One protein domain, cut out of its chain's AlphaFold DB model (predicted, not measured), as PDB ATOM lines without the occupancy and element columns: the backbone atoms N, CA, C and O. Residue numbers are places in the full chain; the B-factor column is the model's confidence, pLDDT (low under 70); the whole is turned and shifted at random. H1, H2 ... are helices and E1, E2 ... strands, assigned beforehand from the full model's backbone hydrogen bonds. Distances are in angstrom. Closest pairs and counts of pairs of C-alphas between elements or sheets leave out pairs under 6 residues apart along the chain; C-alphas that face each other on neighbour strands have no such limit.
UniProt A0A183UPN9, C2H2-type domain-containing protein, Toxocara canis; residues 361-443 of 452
ATOM      1  N   ASN A 361     101.919  90.733  70.797       83.19
ATOM      2  CA  ASN A 361     102.432  90.206  72.065       83.19
ATOM      3  C   ASN A 361     103.168  91.281  72.879       83.19
ATOM      4  O   ASN A 361     102.961  91.372  74.089       83.19
ATOM      5  N   GLN A 362     103.967  92.132  72.223       84.31
ATOM      6  CA  GLN A 362     104.592  93.289  72.872       84.31
ATOM      7  C   GLN A 362     103.544  94.301  73.341       84.31
ATOM      8  O   GLN A 362     103.675  94.802  74.453       84.31
ATOM      9  N   LEU A 363     102.483  94.567  72.564       87.12
ATOM     10  CA  LEU A 363     101.392  95.431  73.032       87.12
ATOM     11  C   LEU A 363     100.715  94.843  74.275       87.12
ATOM     12  O   LEU A 363     100.554  95.530  75.278       87.12
ATOM     13  N   ALA A 364     100.355  93.561  74.227       84.00
ATOM     14  CA  ALA A 364      99.715  92.872  75.340       84.00
ATOM     15  C   ALA A 364     100.620  92.790  76.580       84.00
ATOM     16  O   ALA A 364     100.117  92.743  77.699       84.00
ATOM     17  N   GLN A 365     101.948  92.756  76.422       84.31
ATOM     18  CA  GLN A 365     102.898  92.891  77.529       84.31
ATOM     19  C   GLN A 365     102.956  94.330  78.052       84.31
ATOM     20  O   GLN A 365     102.779  94.529  79.244       84.31
ATOM     21  N   HIS A 366     103.125  95.319  77.175       85.62
ATOM     22  CA  HIS A 366     103.187  96.735  77.533       85.62
ATOM     23  C   HIS A 366     101.933  97.213  78.283       85.62
ATOM     24  O   HIS A 366     102.055  97.908  79.291       85.62
ATOM     25  N   ILE A 367     100.736  96.810  77.836       84.12
ATOM     26  CA  ILE A 367      99.482  97.124  78.533       84.12
ATOM     27  C   ILE A 367      99.477  96.478  79.928       84.12
ATOM     28  O   ILE A 367      99.120  97.139  80.897       84.12
ATOM     29  N   ARG A 368      99.952  95.229  80.061       81.44
ATOM     30  CA  ARG A 368     100.074  94.537  81.359       81.44
ATOM     31  C   ARG A 368     101.137  95.115  82.298       81.44
ATOM     32  O   ARG A 368     101.046  94.877  83.493       81.44
ATOM     33  N   THR A 369     102.165  95.796  81.794       79.31
ATOM     34  CA  THR A 369     103.232  96.355  82.646       79.31
ATOM     35  C   THR A 369     103.003  97.810  83.028       79.31
ATOM     36  O   THR A 369     103.466  98.217  84.086       79.31
ATOM     37  N   ASN A 370     102.318  98.590  82.182       79.56
ATOM     38  CA  ASN A 370     102.219 100.048  82.334       79.56
ATOM     39  C   ASN A 370     100.777 100.574  82.475       79.56
ATOM     40  O   ASN A 370     100.598 101.737  82.818       79.56
ATOM     41  N   HIS A 371      99.758  99.753  82.185       82.56
ATOM     42  CA  HIS A 371      98.364 100.206  82.056       82.56
ATOM     43  C   HIS A 371      97.315  99.311  82.739       82.56
ATOM     44  O   HIS A 371      96.134  99.660  82.743       82.56
ATOM     45  N   SER A 372      97.691  98.168  83.322       82.25
ATOM     46  CA  SER A 372      96.777  97.353  84.130       82.25
ATOM     47  C   SER A 372      96.995  97.590  85.622       82.25
ATOM     48  O   SER A 372      98.117  97.553  86.120       82.25
ATOM     49  N   ALA A 373      95.894  97.759  86.359       81.50
ATOM     50  CA  ALA A 373      95.917  97.867  87.820       81.50
ATOM     51  C   ALA A 373      96.477  96.600  88.500       81.50
ATOM     52  O   ALA A 373      96.995  96.671  89.610       81.50
ATOM     53  N   VAL A 374      96.409  95.447  87.823       82.88
ATOM     54  CA  VAL A 374      97.015  94.181  88.251       82.88
ATOM     55  C   VAL A 374      98.054  93.742  87.222       82.88
ATOM     56  O   VAL A 374      97.732  93.541  86.051       82.88
ATOM     57  N   LEU A 375      99.293  93.574  87.676       82.06
ATOM     58  CA  LEU A 375     100.444  93.111  86.903       82.06
ATOM     59  C   LEU A 375     100.519  91.575  86.874       82.06
ATOM     60  O   LEU A 375     100.824  90.979  85.839       82.06
ATOM     61  N   ALA A 376     100.246  90.922  88.013       84.94
ATOM     62  CA  ALA A 376     100.286  89.465  88.155       84.94
ATOM     63  C   ALA A 376      99.434  88.947  89.328       84.94
ATOM     64  O   ALA A 376      99.164  89.657  90.293       84.94
ATOM     65  N   TYR A 377      99.087  87.665  89.258       88.31
ATOM     66  CA  TYR A 377      98.484  86.861  90.316       88.31
ATOM     67  C   TYR A 377      99.499  85.792  90.738       88.31
ATOM     68  O   TYR A 377      99.857  84.935  89.929       88.31
ATOM     69  N   VAL A 378      99.994  85.851  91.974       88.06
ATOM     70  CA  VAL A 378     101.064  84.977  92.482       88.06
ATOM     71  C   VAL A 378     100.489  83.946  93.443       88.06
ATOM     72  O   VAL A 378      99.976  84.311  94.499       88.06
ATOM     73  N   CYS A 379     100.618  82.664  93.112       89.00
ATOM     74  CA  CYS A 379     100.276  81.570  94.013       89.00
ATOM     75  C   CYS A 379     101.222  81.553  95.223       89.00
ATOM     76  O   CYS A 379     102.438  81.479  95.064       89.00
ATOM     77  N   GLN A 380     100.667  81.583  96.431       84.69
ATOM     78  CA  GLN A 380     101.413  81.532  97.693       84.69
ATOM     79  C   GLN A 380     101.745  80.098  98.147       84.69
ATOM     80  O   GLN A 380     102.355  79.933  99.194       84.69
ATOM     81  N   LEU A 381     101.342  79.074  97.382       82.31
ATOM     82  CA  LEU A 381     101.669  77.665  97.650       82.31
ATOM     83  C   LEU A 381     102.939  77.195  96.918       82.31
ATOM     84  O   LEU A 381     103.606  76.278  97.378       82.31
ATOM     85  N   CYS A 382     103.269  77.794  95.767       83.50
ATOM     86  CA  CYS A 382     104.425  77.386  94.948       83.50
ATOM     87  C   CYS A 382     105.040  78.508  94.084       83.50
ATOM     88  O   CYS A 382     105.764  78.240  93.128       83.50
ATOM     89  N   GLY A 383     104.697  79.773  94.341       83.81
ATOM     90  CA  GLY A 383     105.261  80.931  93.637       83.81
ATOM     91  C   GLY A 383     104.794  81.159  92.189       83.81
ATOM     92  O   GLY A 383     105.175  82.172  91.594       83.81
ATOM     93  N   TYR A 384     103.969  80.273  91.613       87.00
ATOM     94  CA  TYR A 384     103.489  80.370  90.225       87.00
ATOM     95  C   TYR A 384     102.836  81.728  89.912       87.00
ATOM     96  O   TYR A 384     101.998  82.219  90.670       87.00
ATOM     97  N   LYS A 385     103.178  82.312  88.755       87.62
ATOM     98  CA  LYS A 385     102.734  83.649  88.326       87.62
ATOM     99  C   LYS A 385     101.760  83.559  87.149       87.62
ATOM    100  O   LYS A 385     102.168  83.330  86.012       87.62
ATOM    101  N   GLY A 386     100.474  83.779  87.413       86.69
ATOM    102  CA  GLY A 386      99.434  83.907  86.392       86.69
ATOM    103  C   GLY A 386      99.188  85.368  86.000       86.69
ATOM    104  O   GLY A 386      99.124  86.240  86.858       86.69
ATOM    105  N   TYR A 387      98.976  85.648  84.713       86.12
ATOM    106  CA  TYR A 387      98.644  87.000  84.217       86.12
ATOM    107  C   TYR A 387      97.133  87.244  84.051       86.12
ATOM    108  O   TYR A 387      96.722  88.226  83.441       86.12
ATOM    109  N   SER A 388      96.290  86.337  84.552       86.31
ATOM    110  CA  SER A 388      94.835  86.496  84.556       86.31
ATOM    111  C   SER A 388      94.187  85.697  85.685       86.31
ATOM    112  O   SER A 388      94.667  84.625  86.070       86.31
ATOM    113  N   GLN A 389      93.042  86.183  86.163       84.38
ATOM    114  CA  GLN A 389      92.260  85.529  87.212       84.38
ATOM    115  C   GLN A 389      91.716  84.149  86.762       84.38
ATOM    116  O   GLN A 389      91.502  83.266  87.590       84.38
ATOM    117  N   ARG A 390      91.532  83.914  85.450       86.06
ATOM    118  CA  ARG A 390      91.212  82.582  84.888       86.06
ATOM    119  C   ARG A 390      92.427  81.647  84.900       86.06
ATOM    120  O   ARG A 390      92.275  80.469  85.214       86.06
ATOM    121  N   GLY A 391      93.617  82.163  84.587       87.12
ATOM    122  CA  GLY A 391      94.865  81.398  84.623       87.12
ATOM    123  C   GLY A 391      95.186  80.905  86.032       87.12
ATOM    124  O   GLY A 391      95.361  79.706  86.233       87.12
ATOM    125  N   ILE A 392      95.159  81.804  87.025       88.12
ATOM    126  CA  ILE A 392      95.432  81.421  88.417       88.12
ATOM    127  C   ILE A 392      94.350  80.489  88.986       88.12
ATOM    128  O   ILE A 392      94.699  79.512  89.637       88.12
ATOM    129  N   ARG A 393      93.060  80.681  88.650       85.94
ATOM    130  CA  ARG A 393      91.994  79.710  88.978       85.94
ATOM    131  C   ARG A 393      92.274  78.321  88.409       85.94
ATOM    132  O   ARG A 393      92.054  77.330  89.093       85.94
ATOM    133  N   SER A 394      92.768  78.226  87.173       85.75
ATOM    134  CA  SER A 394      93.110  76.922  86.601       85.75
ATOM    135  C   SER A 394      94.325  76.288  87.278       85.75
ATOM    136  O   SER A 394      94.335  75.072  87.435       85.75
ATOM    137  N   HIS A 395      95.304  77.093  87.701       87.94
ATOM    138  CA  HIS A 395      96.464  76.634  88.465       87.94
ATOM    139  C   HIS A 395      96.107  76.180  89.891       87.94
ATOM    140  O   HIS A 395      96.609  75.158  90.335       87.94
ATOM    141  N   LEU A 396      95.205  76.864  90.604       83.94
ATOM    142  CA  LEU A 396      94.807  76.445  91.959       83.94
ATOM    143  C   LEU A 396      94.217  75.022  91.991       83.94
ATOM    144  O   LEU A 396      94.384  74.319  92.979       83.94
ATOM    145  N   ARG A 397      93.621  74.554  90.885       83.25
ATOM    146  CA  ARG A 397      93.138  73.168  90.729       83.25
ATOM    147  C   ARG A 397      94.243  72.116  90.550       83.25
ATOM    148  O   ARG A 397      93.922  70.935  90.554       83.25
ATOM    149  N   THR A 398      95.508  72.504  90.357       82.44
ATOM    150  CA  THR A 398      96.637  71.551  90.345       82.44
ATOM    151  C   THR A 398      97.190  71.284  91.744       82.44
ATOM    152  O   THR A 398      98.020  70.397  91.896       82.44
ATOM    153  N   HIS A 399      96.742  72.029  92.761       80.62
ATOM    154  CA  HIS A 399      97.020  71.730  94.164       80.62
ATOM    155  C   HIS A 399      95.938  70.785  94.680       80.62
ATOM    156  O   HIS A 399      94.789  71.190  94.855       80.62
ATOM    157  N   SER A 400      96.299  69.525  94.916       62.50
ATOM    158  CA  SER A 400      95.389  68.467  95.388       62.50
ATOM    159  C   SER A 400      94.700  68.806  96.717       62.50
ATOM    160  O   SER A 400      93.571  68.382  96.947       62.50
ATOM    161  N   GLU A 401      95.336  69.623  97.557       59.44
ATOM    162  CA  GLU A 401      94.797  70.105  98.836       59.44
ATOM    163  C   GLU A 401      93.679  71.157  98.686       59.44
ATOM    164  O   GLU A 401      92.951  71.430  99.636       59.44
ATOM    165  N   CYS A 402      93.496  71.742  97.495       59.16
ATOM    166  CA  CYS A 402      92.416  72.695  97.208       59.16
ATOM    167  C   CYS A 402      91.112  72.026  96.725       59.16
ATOM    168  O   CYS A 402      90.144  72.710  96.378       59.16
ATOM    169  N   CYS A 403      91.057  70.693  96.705       50.88
ATOM    170  CA  CYS A 403      89.878  69.919  96.331       50.88
ATOM    171  C   CYS A 403      88.814  69.893  97.445       50.88
ATOM    172  O   CYS A 403      88.623  68.848  98.057       50.88
ATOM    173  N   ASN A 404      88.126  71.020  97.697       55.56
ATOM    174  CA  ASN A 404      86.683  71.096  98.013       55.56
ATOM    175  C   ASN A 404      86.237  72.529  98.385       55.56
ATOM    176  O   ASN A 404      86.555  73.033  99.459       55.56
ATOM    177  N   GLY A 405      85.400  73.143  97.537       59.25
ATOM    178  CA  GLY A 405      84.636  74.359  97.865       59.25
ATOM    179  C   GLY A 405      85.276  75.709  97.489       59.25
ATOM    180  O   GLY A 405      86.428  75.995  97.786       59.25
ATOM    181  N   HIS A 406      84.462  76.576  96.876       63.06
ATOM    182  CA  HIS A 406      84.655  78.035  96.767       63.06
ATOM    183  C   HIS A 406      85.988  78.534  96.168       63.06
ATOM    184  O   HIS A 406      86.805  79.165  96.839       63.06
ATOM    185  N   ASN A 407      86.130  78.375  94.844       66.94
ATOM    186  CA  ASN A 407      87.253  78.888  94.039       66.94
ATOM    187  C   ASN A 407      87.673  80.339  94.349       66.94
ATOM    188  O   ASN A 407      88.855  80.652  94.256       66.94
ATOM    189  N   GLU A 408      86.742  81.236  94.680       71.75
ATOM    190  CA  GLU A 408      87.066  82.640  94.974       71.75
ATOM    191  C   GLU A 408      87.780  82.822  96.313       71.75
ATOM    192  O   GLU A 408      88.702  83.627  96.415       71.75
ATOM    193  N   GLU A 409      87.406  82.043  97.327       73.56
ATOM    194  CA  GLU A 409      88.042  82.102  98.642       73.56
ATOM    195  C   GLU A 409      89.458  81.512  98.592       73.56
ATOM    196  O   GLU A 409      90.377  82.011  99.240       73.56
ATOM    197  N   LEU A 410      89.677  80.517  97.725       73.62
ATOM    198  CA  LEU A 410      91.017  80.020  97.408       73.62
ATOM    199  C   LEU A 410      91.896  81.105  96.764       73.62
ATOM    200  O   LEU A 410      93.077  81.191  97.096       73.62
ATOM    201  N   ILE A 411      91.341  81.968  95.901       79.62
ATOM    202  CA  ILE A 411      92.081  83.124  95.363       79.62
ATOM    203  C   ILE A 411      92.426  84.090  96.501       79.62
ATOM    204  O   ILE A 411      93.596  84.410  96.668       79.62
ATOM    205  N   LYS A 412      91.449  84.519  97.313       78.38
ATOM    206  CA  LYS A 412      91.688  85.490  98.399       78.38
ATOM    207  C   LYS A 412      92.767  85.025  99.383       78.38
ATOM    208  O   LYS A 412      93.613  85.823  99.772       78.38
ATOM    209  N   ARG A 413      92.755  83.743  99.773       77.19
ATOM    210  CA  ARG A 413      93.698  83.198 100.763       77.19
ATOM    211  C   ARG A 413      95.053  82.794 100.172       77.19
ATOM    212  O   ARG A 413      96.073  83.006 100.819       77.19
ATOM    213  N   HIS A 414      95.088  82.214  98.968       79.94
ATOM    214  CA  HIS A 414      96.306  81.612  98.398       79.94
ATOM    215  C   HIS A 414      96.893  82.364  97.194       79.94
ATOM    216  O   HIS A 414      97.896  81.913  96.641       79.94
ATOM    217  N   VAL A 415      96.342  83.512  96.786       86.31
ATOM    218  CA  VAL A 415      96.876  84.318  95.676       86.31
ATOM    219  C   VAL A 415      97.156  85.745  96.130       86.31
ATOM    220  O   VAL A 415      96.254  86.466  96.539       86.31
ATOM    221  N   CYS A 416      98.408  86.183  96.004       87.56
ATOM    222  CA  CYS A 416      98.744  87.599  96.128       87.56
ATOM    223  C   CYS A 416      98.511  88.308  94.786       87.56
ATOM    224  O   CYS A 416      98.951  87.829  93.737       87.56
ATOM    225  N   VAL A 417      97.832  89.453  94.823       87.19
ATOM    226  CA  VAL A 417      97.586  90.306  93.655       87.19
ATOM    227  C   VAL A 417      98.667  91.381  93.601       87.19
ATOM    228  O   VAL A 417      98.770  92.220  94.490       87.19
ATOM    229  N   VAL A 418      99.486  91.349  92.553       84.31
ATOM    230  CA  VAL A 418     100.612  92.267  92.359       84.31
ATOM    231  C   VAL A 418     100.135  93.454  91.535       84.31
ATOM    232  O   VAL A 418      99.804  93.293  90.362       84.31
ATOM    233  N   THR A 419     100.103  94.635  92.138       84.06
ATOM    234  CA  THR A 419      99.750  95.919  91.508       84.06
ATOM    235  C   THR A 419     101.012  96.778  91.310       84.06
ATOM    236  O   THR A 419     102.053  96.447  91.892       84.06
ATOM    237  N   PRO A 420     100.980  97.875  90.526       73.75
ATOM    238  CA  PRO A 420     102.109  98.809  90.428       73.75
ATOM    239  C   PRO A 420     102.601  99.310  91.796       73.75
ATOM    240  O   PRO A 420     103.805  99.329  92.044       73.75
ATOM    241  N   ASP A 421     101.661  99.603  92.699       72.62
ATOM    242  CA  ASP A 421     101.911 100.138  94.045       72.62
ATOM    243  C   ASP A 421     102.151  99.047  95.109       72.62
ATOM    244  O   ASP A 421     102.233  99.343  96.303       72.62
ATOM    245  N   SER A 422     102.206  97.766  94.720       74.56
ATOM    246  CA  SER A 422     102.352  96.673  95.688       74.56
ATOM    247  C   SER A 422     103.737  96.685  96.343       74.56
ATOM    248  O   SER A 422     104.770  96.692  95.669       74.56
ATOM    249  N   ILE A 423     103.750  96.683  97.682       65.06
ATOM    250  CA  ILE A 423     104.973  96.753  98.488       65.06
ATOM    251  C   ILE A 423     105.832  95.519  98.202       65.06
ATOM    252  O   ILE A 423     105.493  94.395  98.579       65.06
ATOM    253  N   LYS A 424     106.968  95.743  97.542       73.94
ATOM    254  CA  LYS A 424     107.972  94.712  97.294       73.94
ATOM    255  C   LYS A 424     108.723  94.452  98.594       73.94
ATOM    256  O   LYS A 424     109.228  95.380  99.217       73.94
ATOM    257  N   VAL A 425     108.816  93.189  98.989       79.88
ATOM    258  CA  VAL A 425     109.648  92.771 100.121       79.88
ATOM    259  C   VAL A 425     111.077  92.629  99.602       79.88
ATOM    260  O   VAL A 425     111.287  91.942  98.601       79.88
ATOM    261  N   GLU A 426     112.057  93.258 100.249       82.62
ATOM    262  CA  GLU A 426     113.472  93.175  99.853       82.62
ATOM    263  C   GLU A 426     114.281  92.282 100.794       82.62
ATOM    264  O   GLU A 426     114.035  92.229 101.999       82.62
ATOM    265  N   CYS A 427     115.233  91.537 100.230       84.50
ATOM    266  CA  CYS A 427     116.104  90.661 101.002       84.50
ATOM    267  C   CYS A 427     117.184  91.517 101.667       84.50
ATOM    268  O   CYS A 427     117.937  92.187 100.961       84.50
ATOM    269  N   ALA A 428     117.293  91.475 102.997       82.56
ATOM    270  CA  ALA A 428     118.267  92.281 103.740       82.56
ATOM    271  C   ALA A 428     119.715  92.071 103.244       82.56
ATOM    272  O   ALA A 428     120.493  93.020 103.154       82.56
ATOM    273  N   GLU A 429     120.048  90.839 102.857       83.75
ATOM    274  CA  GLU A 429     121.395  90.411 102.473       83.75
ATOM    275  C   GLU A 429     121.729  90.704 101.001       83.75
ATOM    276  O   GLU A 429     122.791  91.255 100.702       83.75
ATOM    277  N   CYS A 430     120.851  90.343 100.054       84.56
ATOM    278  CA  CYS A 430     121.124  90.468  98.612       84.56
ATOM    279  C   CYS A 430     120.356  91.587  97.894       84.56
ATOM    280  O   CYS A 430     120.641  91.848  96.727       84.56
ATOM    281  N   ARG A 431     119.402  92.249  98.564       83.69
ATOM    282  CA  ARG A 431     118.522  93.309  98.023       83.69
ATOM    283  C   ARG A 431     117.740  92.928  96.755       83.69
ATOM    284  O   ARG A 431     117.221  93.796  96.059       83.69
ATOM    285  N   LYS A 432     117.594  91.630  96.457       81.19
ATOM    286  CA  LYS A 432     116.591  91.152  95.490       81.19
ATOM    287  C   LYS A 432     115.195  91.496  96.041       81.19
ATOM    288  O   LYS A 432     114.943  91.307  97.234       81.19
ATOM    289  N   SER A 433     114.308  92.002  95.185       77.12
ATOM    290  CA  SER A 433     112.959  92.447  95.554       77.12
ATOM    291  C   SER A 433     111.883  91.480  95.047       77.12
ATOM    292  O   SER A 433     111.911  91.019  93.904       77.12
ATOM    293  N   PHE A 434     110.927  91.142  95.915       78.75
ATOM    294  CA  PHE A 434     109.948  90.075  95.701       78.75
ATOM    295  C   PHE A 434     108.525  90.573  95.936       78.75
ATOM    296  O   PHE A 434     108.254  91.353  96.845       78.75
ATOM    297  N   ALA A 435     107.589  90.066  95.136       71.81
ATOM    298  CA  ALA A 435     106.186  90.474  95.193       71.81
ATOM    299  C   ALA A 435     105.404  89.901  96.396       71.81
ATOM    300  O   ALA A 435     104.261  90.288  96.613       71.81
ATOM    301  N   THR A 436     105.972  88.953  97.155       74.50
ATOM    302  CA  THR A 436     105.342  88.392  98.363       74.50
ATOM    303  C   THR A 436     106.387  88.026  99.421       74.50
ATOM    304  O   THR A 436     107.514  87.647  99.097       74.50
ATOM    305  N   LYS A 437     105.991  88.055 100.702       75.69
ATOM    306  CA  LYS A 437     106.820  87.576 101.826       75.69
ATOM    307  C   LYS A 437     107.050  86.054 101.789       75.69
ATOM    308  O   LYS A 437     108.034  85.583 102.347       75.69
ATOM    309  N   HIS A 438     106.187  85.292 101.110       75.12
ATOM    310  CA  HIS A 438     106.412  83.864 100.863       75.12
ATOM    311  C   HIS A 438     107.547  83.648  99.850       75.12
ATOM    312  O   HIS A 438     108.491  82.927 100.149       75.12
ATOM    313  N   LEU A 439     107.517  84.337  98.701       74.88
ATOM    314  CA  LEU A 439     108.588  84.272  97.697       74.88
ATOM    315  C   LEU A 439     109.940  84.745  98.250       74.88
ATOM    316  O   LEU A 439     110.969  84.239  97.826       74.88
ATOM    317  N   MET A 440     109.934  85.681  99.205       82.62
ATOM    318  CA  MET A 440     111.131  86.054  99.965       82.62
ATOM    319  C   MET A 440     111.682  84.883 100.790       82.62
ATOM    320  O   MET A 440     112.873  84.608 100.747       82.62
ATOM    321  N   LYS A 441     110.818  84.188 101.544       79.00
ATOM    322  CA  LYS A 441     111.211  83.037 102.373       79.00
ATOM    323  C   LYS A 441     111.658  81.820 101.559       79.00
ATOM    324  O   LYS A 441     112.397  81.003 102.084       79.00
ATOM    325  N   GLN A 442     111.192  81.700 100.317       74.19
ATOM    326  CA  GLN A 442     111.565  80.638  99.377       74.19
ATOM    327  C   GLN A 442     112.795  81.003  98.518       74.19
ATOM    328  O   GLN A 442     113.131  80.279  97.586       74.19
ATOM    329  N   HIS A 443     113.435  82.151  98.762       81.06
ATOM    330  CA  HIS A 443     114.645  82.547  98.052       81.06
ATOM    331  C   HIS A 443     115.888  82.216  98.883       81.06
ATOM    332  O   HIS A 443     116.199  82.906  99.857       81.06
TER     333      HIS A 443
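AT A GLANCE: This is residues 361 to 443 of the 452 residues of the protein "C2H2-type domain-containing protein" of Toxocara canis (UniProt A0A183UPN9). A two-stranded ribbon, E1 beside E2, makes the middle of a flat domain. H2 and H3 pack together towards one end; the loop 419 to 436 folds back on itself towards the other, before H4, and H1 lies off to one side. The printed part has 83 residues, in order H1 E1 H2 H3 E2 H4; the class is mixed, the sheet antiparallel, with under half of the residues in named elements. It is only just compact, close to loose: radius of gyration of the C-alphas 13.8 A, spans 38 by 35 by 19 A.

HOW THE PARTS SIT: Start at H1, residues 361 to 370, which touches no helix. Next, E1, residues 376 to 379, is antiparallel to E2, residues 415 to 418, at 154 degrees; N 378 and O 416 are 2.8 A apart, within hydrogen-bond range. H2, residues 389 to 396, touches H3, residues 407 to 414, about perpendicular at 75 degrees; their closest C-alphas, Arg 393 and Asn 407, are 7.0 A apart. H4, residues 437 to 441, touches no helix. In these four helices every O i to N i+4 pair is within hydrogen-bond range.

IN THESE COORDINATES: Find C-alpha 361 at (102.432, 90.206, 72.065); from there H1 runs 14.2 A. H2 runs 10.6 A, H3 10.4 A, E1 9.8 A and E2 9.4 A. H4 ends at C-alpha 441, (111.211, 83.037, 102.373).

THE WHOLE: Look for the two C-alphas farthest apart at Gly 405 and Glu 429, 40.4 A. The printed part has no cut; the link E2 to H4 is long, 18 residues. Residues 400 to 407 and 423 have pLDDT under 70.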